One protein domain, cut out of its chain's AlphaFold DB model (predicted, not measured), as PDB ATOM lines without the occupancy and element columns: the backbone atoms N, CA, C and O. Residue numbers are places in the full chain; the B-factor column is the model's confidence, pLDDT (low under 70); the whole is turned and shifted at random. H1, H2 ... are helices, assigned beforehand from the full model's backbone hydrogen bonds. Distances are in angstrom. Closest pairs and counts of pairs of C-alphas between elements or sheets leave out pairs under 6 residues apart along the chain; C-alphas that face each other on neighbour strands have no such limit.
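Overview. This is residues 6 to 76 of the 78 residues of an uncharacterized protein of Prunus armeniaca (UniProt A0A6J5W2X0). Four helices make a cluster at one end: H1 runs along it, H2 and H3 fold back one after the other in a zigzag beside H1, and H4 packs on H1 near its last residues. From there the chain swings out in an arm through the short H5 and H6, and H7 folds back to meet H4 with residues 71 to 72, leaving H5 and H6 at the far end with few contacts. The printed part has 71 residues with seven named helices, H1 to H7 in order, and no named strand; the class is all helix. It is compact, with a radius of gyration of the C-alphas of 12.0 A, and spans 35 by 24 by 19 A.

Arrangement. Begin at H1, residues 6 to 18, the hub, which touches three other helices. Its residues 12 to 16 touch H2, residues 20 to 27, in a helical hairpin with a shallow tilt of 31 degrees, opposite ways; the closest C-alphas, of Ala 16 and Leu 23, are 6.0 A apart. H2 makes a second hairpin with H3, residues 31 to 37, at a shallow tilt of 29 degrees; their closest C-alphas, of Ala 27 and Glu 34, are 4.2 A apart. H3 only just touches residues 9 to 12 of H1, with 3 pairs of C-alphas within 8 A, the closest being Phe 9 and Met 36 at 6.7 A. Residues 12 to 17 of H1 touch H4, residues 40 to 45, at a steep tilt of 43 degrees, the same way; look at the closest C-alphas, of Lys 17 and Thr 45, 5.7 A apart. H5, residues 49 to 53, touches no helix. H6, residues 57 to 60, is close to H5 but not clearly touching, the closest C-alphas being Tyr 51 and Trp 57 at 7.1 A. H7, residues 62 to 74, only just touches H4, through residues 71 to 72 with 3 pairs of C-alphas within 8 A; the closest, of Trp 43 and Cys 72, are 5.4 A apart. H1 and H7 are apart. Each O i to N i+4 pair is within hydrogen-bond range in H1, H3, H4 and H5, against 3 of 4 in H2 and 7 of 9 in H7; H6 is too short for such a pair.

Along the chain. Find C-alpha 6 at (21.621, -20.014, 129.865); from there H1 runs 18.8 A to C-alpha 18. H2 is 11.1 A long, H3 9.8 A and H4 8.7 A. H7 runs 18.6 A to C-alpha 74 at (44.419, -13.506, 133.534).

Size, cuts and confidence. The C-alphas of Leu 6 and Glu 56, the two farthest apart, are 36.0 A apart. The printed part has no cut, and its six links are tight. Mean pLDDT of the printed part is 80.0; residues 50 to 66 are under 70.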
ATOM      1  N   LEU A   6      21.569 -21.269 129.110       88.94
ATOM      2  CA  LEU A   6      21.621 -20.014 129.865       88.94
ATOM      3  C   LEU A   6      21.285 -20.193 131.357       88.94
ATOM      4  O   LEU A   6      21.916 -19.575 132.211       88.94
ATOM      5  N   ALA A   7      20.300 -21.030 131.684       90.88
ATOM      6  CA  ALA A   7      19.930 -21.291 133.072       90.88
ATOM      7  C   ALA A   7      21.023 -22.102 133.781       90.88
ATOM      8  O   ALA A   7      21.367 -21.814 134.928       90.88
ATOM      9  N   TRP A   8      21.631 -23.060 133.079       90.31
ATOM     10  CA  TRP A   8      22.801 -23.776 133.578       90.31
ATOM     11  C   TRP A   8      24.004 -22.862 133.798       90.31
ATOM     12  O   TRP A   8      24.666 -22.966 134.830       90.31
ATOM     13  N   PHE A   9      24.237 -21.921 132.885       90.00
ATOM     14  CA  PHE A   9      25.301 -20.936 133.010       90.00
ATOM     15  C   PHE A   9      25.112 -20.046 134.248       90.00
ATOM     16  O   PHE A   9      26.050 -19.840 135.014       90.00
ATOM     17  N   GLN A  10      23.883 -19.605 134.533       91.62
ATOM     18  CA  GLN A  10      23.570 -18.849 135.754       91.62
ATOM     19  C   GLN A  10      23.827 -19.647 137.038       91.62
ATOM     20  O   GLN A  10      24.350 -19.100 138.012       91.62
ATOM     21  N   VAL A  11      23.495 -20.944 137.047       90.38
ATOM     22  CA  VAL A  11      23.845 -21.838 138.163       90.38
ATOM     23  C   VAL A  11      25.363 -21.922 138.313       90.38
ATOM     24  O   VAL A  11      25.870 -21.813 139.428       90.38
ATOM     25  N   LEU A  12      26.094 -22.039 137.203       89.88
ATOM     26  CA  LEU A  12      27.555 -22.069 137.188       89.88
ATOM     27  C   LEU A  12      28.159 -20.793 137.790       89.88
ATOM     28  O   LEU A  12      29.067 -20.887 138.612       89.88
ATOM     29  N   LEU A  13      27.622 -19.614 137.463       90.31
ATOM     30  CA  LEU A  13      28.055 -18.337 138.047       90.31
ATOM     31  C   LEU A  13      27.803 -18.276 139.562       90.31
ATOM     32  O   LEU A  13      28.663 -17.817 140.319       90.31
ATOM     33  N   LEU A  14      26.656 -18.780 140.029       89.75
ATOM     34  CA  LEU A  14      26.353 -18.862 141.462       89.75
ATOM     35  C   LEU A  14      27.334 -19.798 142.188       89.75
ATOM     36  O   LEU A  14      27.852 -19.463 143.256       89.75
ATOM     37  N   VAL A  15      27.620 -20.957 141.590       87.38
ATOM     38  CA  VAL A  15      28.588 -21.928 142.115       87.38
ATOM     39  C   VAL A  15      30.003 -21.350 142.089       87.38
ATOM     40  O   VAL A  15      30.715 -21.477 143.078       87.38
ATOM     41  N   ALA A  16      30.409 -20.639 141.035       86.00
ATOM     42  CA  ALA A  16      31.718 -19.988 140.958       86.00
ATOM     43  C   ALA A  16      31.909 -18.946 142.073       86.00
ATOM     44  O   ALA A  16      32.980 -18.860 142.682       86.00
ATOM     45  N   LYS A  17      30.846 -18.203 142.402       85.44
ATOM     46  CA  LYS A  17      30.862 -17.179 143.453       85.44
ATOM     47  C   LYS A  17      31.007 -17.750 144.867       85.44
ATOM     48  O   LYS A  17      31.613 -17.105 145.716       85.44
ATOM     49  N   HIS A  18      30.457 -18.930 145.146       82.00
ATOM     50  CA  HIS A  18      30.378 -19.453 146.520       82.00
ATOM     51  C   HIS A  18      31.185 -20.742 146.745       82.00
ATOM     52  O   HIS A  18      31.741 -20.964 147.822       82.00
ATOM     53  N   PHE A  19      31.316 -21.578 145.720       81.19
ATOM     54  CA  PHE A  19      31.769 -22.962 145.821       81.19
ATOM     55  C   PHE A  19      32.705 -23.346 144.666       81.19
ATOM     56  O   PHE A  19      32.468 -24.302 143.936       81.19
ATOM     57  N   SER A  20      33.833 -22.643 144.531       73.88
ATOM     58  CA  SER A  20      34.815 -22.915 143.461       73.88
ATOM     59  C   SER A  20      35.283 -24.377 143.341       73.88
ATOM     60  O   SER A  20      35.719 -24.782 142.273       73.88
ATOM     61  N   LYS A  21      35.181 -25.200 144.397       75.94
ATOM     62  CA  LYS A  21      35.489 -26.641 144.335       75.94
ATOM     63  C   LYS A  21      34.418 -27.428 143.576       75.94
ATOM     64  O   LYS A  21      34.761 -28.282 142.764       75.94
ATOM     65  N   ASP A  22      33.151 -27.112 143.820       81.12
ATOM     66  CA  ASP A  22      32.011 -27.778 143.188       81.12
ATOM     67  C   ASP A  22      31.924 -27.417 141.702       81.12
ATOM     68  O   ASP A  22      31.501 -28.231 140.887       81.12
ATOM     69  N   LEU A  23      32.450 -26.248 141.328       81.12
ATOM     70  CA  LEU A  23      32.602 -25.827 139.940       81.12
ATOM     71  C   LEU A  23      33.437 -26.821 139.107       81.12
ATOM     72  O   LEU A  23      33.052 -27.188 137.998       81.12
ATOM     73  N   TYR A  24      34.550 -27.319 139.658       80.94
ATOM     74  CA  TYR A  24      35.371 -28.337 138.990       80.94
ATOM     75  C   TYR A  24      34.667 -29.695 138.915       80.94
ATOM     76  O   TYR A  24      34.808 -30.411 137.925       80.94
ATOM     77  N   SER A  25      33.889 -30.054 139.940       84.19
ATOM     78  CA  SER A  25      33.065 -31.266 139.912       84.19
ATOM     79  C   SER A  25      31.984 -31.192 138.829       84.19
ATOM     80  O   SER A  25      31.752 -32.183 138.138       84.19
ATOM     81  N   MET A  26      31.376 -30.019 138.622       82.31
ATOM     82  CA  MET A  26      30.430 -29.797 137.524       82.31
ATOM     83  C   MET A  26      31.109 -29.967 136.163       82.31
ATOM     84  O   MET A  26      30.615 -30.731 135.338       82.31
ATOM     85  N   ALA A  27      32.272 -29.348 135.949       84.88
ATOM     86  CA  ALA A  27      33.016 -29.494 134.696       84.88
ATOM     87  C   ALA A  27      33.416 -30.950 134.396       84.88
ATOM     88  O   ALA A  27      33.362 -31.379 133.250       84.88
ATOM     89  N   GLY A  28      33.733 -31.746 135.422       85.50
ATOM     90  CA  GLY A  28      34.015 -33.179 135.263       85.50
ATOM     91  C   GLY A  28      32.793 -34.049 134.935       85.50
ATOM     92  O   GLY A  28      32.955 -35.237 134.667       85.50
ATOM     93  N   THR A  29      31.577 -33.496 134.975       88.00
ATOM     94  CA  THR A  29      30.332 -34.255 134.772       88.00
ATOM     95  C   THR A  29      29.954 -34.369 133.296       88.00
ATOM     96  O   THR A  29      29.499 -35.428 132.860       88.00
ATOM     97  N   CYS A  30      30.107 -33.296 132.513       87.88
ATOM     98  CA  CYS A  30      29.779 -33.304 131.088       87.88
ATOM     99  C   CYS A  30      30.504 -32.199 130.304       87.88
ATOM    100  O   CYS A  30      30.897 -31.171 130.856       87.88
ATOM    101  N   LYS A  31      30.592 -32.392 128.981       88.75
ATOM    102  CA  LYS A  31      31.265 -31.471 128.049       88.75
ATOM    103  C   LYS A  31      30.680 -30.054 128.066       88.75
ATOM    104  O   LYS A  31      31.423 -29.093 127.946       88.75
ATOM    105  N   LEU A  32      29.366 -29.916 128.258       87.62
ATOM    106  CA  LEU A  32      28.712 -28.605 128.329       87.62
ATOM    107  C   LEU A  32      29.243 -27.777 129.508       87.62
ATOM    108  O   LEU A  32      29.576 -26.608 129.347       87.62
ATOM    109  N   PHE A  33      29.366 -28.383 130.691       86.06
ATOM    110  CA  PHE A  33      29.905 -27.695 131.863       86.06
ATOM    111  C   PHE A  33      31.408 -27.449 131.759       86.06
ATOM    112  O   PHE A  33      31.887 -26.437 132.263       86.06
ATOM    113  N   GLU A  34      32.149 -28.333 131.089       88.19
ATOM    114  CA  GLU A  34      33.553 -28.092 130.749       88.19
ATOM    115  C   GLU A  34      33.714 -26.862 129.834       88.19
ATOM    116  O   GLU A  34      34.570 -26.012 130.079       88.19
ATOM    117  N   GLU A  35      32.863 -26.724 128.815       90.00
ATOM    118  CA  GLU A  35      32.851 -25.564 127.916       90.00
ATOM    119  C   GLU A  35      32.463 -24.285 128.670       90.00
ATOM    120  O   GLU A  35      33.190 -23.294 128.603       90.00
ATOM    121  N   MET A  36      31.388 -24.325 129.467       89.25
ATOM    122  CA  MET A  36      30.947 -23.191 130.290       89.25
ATOM    123  C   MET A  36      32.000 -22.758 131.314       89.25
ATOM    124  O   MET A  36      32.157 -21.563 131.550       89.25
ATOM    125  N   LEU A  37      32.750 -23.694 131.910       86.62
ATOM    126  CA  LEU A  37      33.833 -23.366 132.841       86.62
ATOM    127  C   LEU A  37      34.921 -22.517 132.177       86.62
ATOM    128  O   LEU A  37      35.588 -21.751 132.862       86.62
ATOM    129  N   ASN A  38      35.138 -22.649 130.871       85.69
ATOM    130  CA  ASN A  38      36.151 -21.872 130.160       85.69
ATOM    131  C   ASN A  38      35.666 -20.477 129.737       85.69
ATOM    132  O   ASN A  38      36.447 -19.722 129.161       85.69
ATOM    133  N   ASP A  39      34.423 -20.110 130.058       90.00
ATOM    134  CA  ASP A  39      33.908 -18.771 129.808       90.00
ATOM    135  C   ASP A  39      34.569 -17.723 130.717       90.00
ATOM    136  O   ASP A  39      34.781 -17.929 131.918       90.00
ATOM    137  N   HIS A  40      34.875 -16.562 130.140       87.62
ATOM    138  CA  HIS A  40      35.546 -15.473 130.839       87.62
ATOM    139  C   HIS A  40      34.750 -14.956 132.050       87.62
ATOM    140  O   HIS A  40      35.331 -14.583 133.073       87.62
ATOM    141  N   GLU A  41      33.421 -14.909 131.960       88.50
ATOM    142  CA  GLU A  41      32.553 -14.410 133.027       88.50
ATOM    143  C   GLU A  41      32.598 -15.305 134.271       88.50
ATOM    144  O   GLU A  41      32.570 -14.800 135.397       88.50
ATOM    145  N   VAL A  42      32.771 -16.618 134.089       87.50
ATOM    146  CA  VAL A  42      32.932 -17.577 135.191       87.50
ATOM    147  C   VAL A  42      34.210 -17.285 135.975       87.50
ATOM    148  O   VAL A  42      34.162 -17.143 137.199       87.50
ATOM    149  N   TRP A  43      35.343 -17.109 135.285       86.38
ATOM    150  CA  TRP A  43      36.625 -16.785 135.927       86.38
ATOM    151  C   TRP A  43      36.631 -15.414 136.592       86.38
ATOM    152  O   TRP A  43      37.269 -15.260 137.630       86.38
ATOM    153  N   ARG A  44      35.886 -14.443 136.051       85.50
ATOM    154  CA  ARG A  44      35.711 -13.116 136.659       85.50
ATOM    155  C   ARG A  44      34.810 -13.134 137.900       85.50
ATOM    156  O   ARG A  44      34.986 -12.314 138.791       85.50
ATOM    157  N   THR A  45      33.838 -14.042 137.948       86.00
ATOM    158  CA  THR A  45      32.861 -14.160 139.051       86.00
ATOM    159  C   THR A  45      33.374 -15.020 140.206       86.00
ATOM    160  O   THR A  45      32.847 -14.979 141.320       86.00
ATOM    161  N   MET A  46      34.405 -15.812 139.938       84.75
ATOM    162  CA  MET A  46      35.018 -16.724 140.886       84.75
ATOM    163  C   MET A  46      35.430 -16.015 142.180       84.75
ATOM    164  O   MET A  46      36.252 -15.104 142.153       84.75
ATOM    165  N   SER A  47      34.919 -16.448 143.334       79.12
ATOM    166  CA  SER A  47      35.390 -15.873 144.598       79.12
ATOM    167  C   SER A  47      36.734 -16.472 144.997       79.12
ATOM    168  O   SER A  47      36.867 -17.683 145.219       79.12
ATOM    169  N   VAL A  48      37.728 -15.596 145.127       76.19
ATOM    170  CA  VAL A  48      39.045 -15.915 145.690       76.19
ATOM    171  C   VAL A  48      39.168 -15.518 147.165       76.19
ATOM    172  O   VAL A  48      40.143 -15.879 147.821       76.19
ATOM    173  N   GLU A  49      38.162 -14.826 147.709       76.00
ATOM    174  CA  GLU A  49      38.162 -14.239 149.055       76.00
ATOM    175  C   GLU A  49      38.417 -15.289 150.141       76.00
ATOM    176  O   GLU A  49      39.241 -15.092 151.030       76.00
ATOM    177  N   LYS A  50      37.804 -16.473 150.023       69.94
ATOM    178  CA  LYS A  50      38.014 -17.569 150.982       69.94
ATOM    179  C   LYS A  50      39.470 -18.039 151.080       69.94
ATOM    180  O   LYS A  50      39.845 -18.602 152.097       69.94
ATOM    181  N   TYR A  51      40.292 -17.817 150.054       69.88
ATOM    182  CA  TYR A  51      41.714 -18.167 150.098       69.88
ATOM    183  C   TYR A  51      42.568 -17.076 150.757       69.88
ATOM    184  O   TYR A  51      43.638 -17.384 151.269       69.88
ATOM    185  N   GLN A  52      42.089 -15.825 150.807       67.69
ATOM    186  CA  GLN A  52      42.765 -14.741 151.532       67.69
ATOM    187  C   GLN A  52      42.724 -14.970 153.049       67.69
ATOM    188  O   GLN A  52      43.690 -14.670 153.746       67.69
ATOM    189  N   TRP A  53      41.622 -15.534 153.548       67.38
ATOM    190  CA  TRP A  53      41.404 -15.780 154.977       67.38
ATOM    191  C   TRP A  53      41.938 -17.129 155.472       67.38
ATOM    192  O   TRP A  53      42.071 -17.310 156.680       67.38
ATOM    193  N   HIS A  54      42.276 -18.046 154.558       68.69
ATOM    194  CA  HIS A  54      42.741 -19.400 154.880       68.69
ATOM    195  C   HIS A  54      44.082 -19.742 154.208       68.69
ATOM    196  O   HIS A  54      44.132 -20.599 153.316       68.69
ATOM    197  N   PRO A  55      45.201 -19.101 154.605       65.50
ATOM    198  CA  PRO A  55      46.508 -19.367 154.012       65.50
ATOM    199  C   PRO A  55      46.977 -20.822 154.187       65.50
ATOM    200  O   PRO A  55      47.740 -21.362 153.388       65.50
ATOM    201  N   GLU A  56      46.506 -21.502 155.226       69.31
ATOM    202  CA  GLU A  56      46.781 -22.911 155.483       69.31
ATOM    203  C   GLU A  56      46.224 -23.835 154.386       69.31
ATOM    204  O   GLU A  56      46.715 -24.950 154.195       69.31
ATOM    205  N   TRP A  57      45.256 -23.361 153.591       69.44
ATOM    206  CA  TRP A  57      44.725 -24.105 152.448       69.44
ATOM    207  C   TRP A  57      45.662 -24.079 151.240       69.44
ATOM    208  O   TRP A  57      45.543 -24.959 150.385       69.44
ATOM    209  N   TYR A  58      46.638 -23.159 151.185       63.53
ATOM    210  CA  TYR A  58      47.649 -23.152 150.122       63.53
ATOM    211  C   TYR A  58      48.471 -24.438 150.100       63.53
ATOM    212  O   TYR A  58      48.739 -24.947 149.020       63.53
ATOM    213  N   GLY A  59      48.828 -24.999 151.258       61.59
ATOM    214  CA  GLY A  59      49.572 -26.265 151.318       61.59
ATOM    215  C   GLY A  59      48.720 -27.483 150.947       61.59
ATOM    216  O   GLY A  59      49.220 -28.432 150.356       61.59
ATOM    217  N   PHE A  60      47.420 -27.447 151.250       61.97
ATOM    218  CA  PHE A  60      46.507 -28.574 151.016       61.97
ATOM    219  C   PHE A  60      45.987 -28.639 149.571       61.97
ATOM    220  O   PHE A  60      45.696 -29.715 149.053       61.97
ATOM    221  N   TYR A  61      45.869 -27.483 148.917       62.69
ATOM    222  CA  TYR A  61      45.370 -27.343 147.548       62.69
ATOM    223  C   TYR A  61      46.446 -26.834 146.584       62.69
ATOM    224  O   TYR A  61      46.104 -26.310 145.529       62.69
ATOM    225  N   GLN A  62      47.727 -26.976 146.934       60.59
ATOM    226  CA  GLN A  62      48.845 -26.283 146.292       60.59
ATOM    227  C   GLN A  62      48.848 -26.424 144.765       60.59
ATOM    228  O   GLN A  62      48.881 -25.416 144.070       60.59
ATOM    229  N   GLU A  63      48.689 -27.637 144.234       61.09
ATOM    230  CA  GLU A  63      48.625 -27.867 142.782       61.09
ATOM    231  C   GLU A  63      47.408 -27.190 142.132       61.09
ATOM    232  O   GLU A  63      47.536 -26.503 141.122       61.09
ATOM    233  N   LYS A  64      46.227 -27.303 142.749       64.06
ATOM    234  CA  LYS A  64      44.986 -26.723 142.209       64.06
ATOM    235  C   LYS A  64      44.952 -25.199 142.322       64.06
ATOM    236  O   LYS A  64      44.371 -24.540 141.468       64.06
ATOM    237  N   LEU A  65      45.574 -24.631 143.354       65.81
ATOM    238  CA  LEU A  65      45.679 -23.185 143.560       65.81
ATOM    239  C   LEU A  65      46.704 -22.531 142.631       65.81
ATOM    240  O   LEU A  65      46.486 -21.393 142.213       65.81
ATOM    241  N   VAL A  66      47.778 -23.251 142.290       65.75
ATOM    242  CA  VAL A  66      48.802 -22.804 141.332       65.75
ATOM    243  C   VAL A  66      48.225 -22.619 139.930       65.75
ATOM    244  O   VAL A  66      48.666 -21.715 139.238       65.75
ATOM    245  N   GLU A  67      47.213 -23.386 139.522       72.31
ATOM    246  CA  GLU A  67      46.518 -23.157 138.243       72.31
ATOM    247  C   GLU A  67      45.360 -22.154 138.370       72.31
ATOM    248  O   GLU A  67      45.152 -21.299 137.507       72.31
ATOM    249  N   PHE A  68      44.612 -22.227 139.470       76.44
ATOM    250  CA  PHE A  68      43.403 -21.436 139.686       76.44
ATOM    251  C   PHE A  68      43.663 -19.929 139.825       76.44
ATOM    252  O   PHE A  68      42.966 -19.125 139.201       76.44
ATOM    253  N   LEU A  69      44.648 -19.523 140.638       76.56
ATOM    254  CA  LEU A  69      44.899 -18.103 140.916       76.56
ATOM    255  C   LEU A  69      45.461 -17.342 139.705       76.56
ATOM    256  O   LEU A  69      44.971 -16.240 139.440       76.56
ATOM    257  N   PRO A  70      46.418 -17.890 138.930       80.25
ATOM    258  CA  PRO A  70      46.839 -17.266 137.680       80.25
ATOM    259  C   PRO A  70      45.692 -17.114 136.688       80.25
ATOM    260  O   PRO A  70      45.529 -16.028 136.143       80.25
ATOM    261  N   LYS A  71      44.838 -18.134 136.527       80.62
ATOM    262  CA  LYS A  71      43.703 -18.059 135.601       80.62
ATOM    263  C   LYS A  71      42.690 -16.988 136.019       80.62
ATOM    264  O   LYS A  71      42.235 -16.225 135.175       80.62
ATOM    265  N   CYS A  72      42.405 -16.834 137.316       80.69
ATOM    266  CA  CYS A  72      41.587 -15.714 137.808       80.69
ATOM    267  C   CYS A  72      42.233 -14.350 137.492       80.69
ATOM    268  O   CYS A  72      41.552 -13.425 137.048       80.69
ATOM    269  N   LYS A  73      43.557 -14.235 137.661       80.56
ATOM    270  CA  LYS A  73      44.314 -13.008 137.369       80.56
ATOM    271  C   LYS A  73      44.336 -12.666 135.874       80.56
ATOM    272  O   LYS A  73      44.169 -11.502 135.524       80.56
ATOM    273  N   GLU A  74      44.499 -13.659 134.999       85.50
ATOM    274  CA  GLU A  74      44.419 -13.506 133.534       85.50
ATOM    275  C   GLU A  74      43.068 -12.936 133.084       85.50
ATOM    276  O   GLU A  74      43.003 -12.167 132.129       85.50
ATOM    277  N   HIS A  75      41.999 -13.262 133.815       82.56
ATOM    278  CA  HIS A  75      40.631 -12.827 133.531       82.56
ATOM    279  C   HIS A  75      40.235 -11.530 134.259       82.56
ATOM    280  O   HIS A  75      39.053 -11.185 134.324       82.56
ATOM    281  N   ASN A  76      41.211 -10.789 134.799       81.88
ATOM    282  CA  ASN A  76      41.001  -9.535 135.533       81.88
ATOM    283  C   ASN A  76      39.982  -9.664 136.677       81.88
ATOM    284  O   ASN A  76      39.167  -8.763 136.894       81.88
TER     285      ASN A  76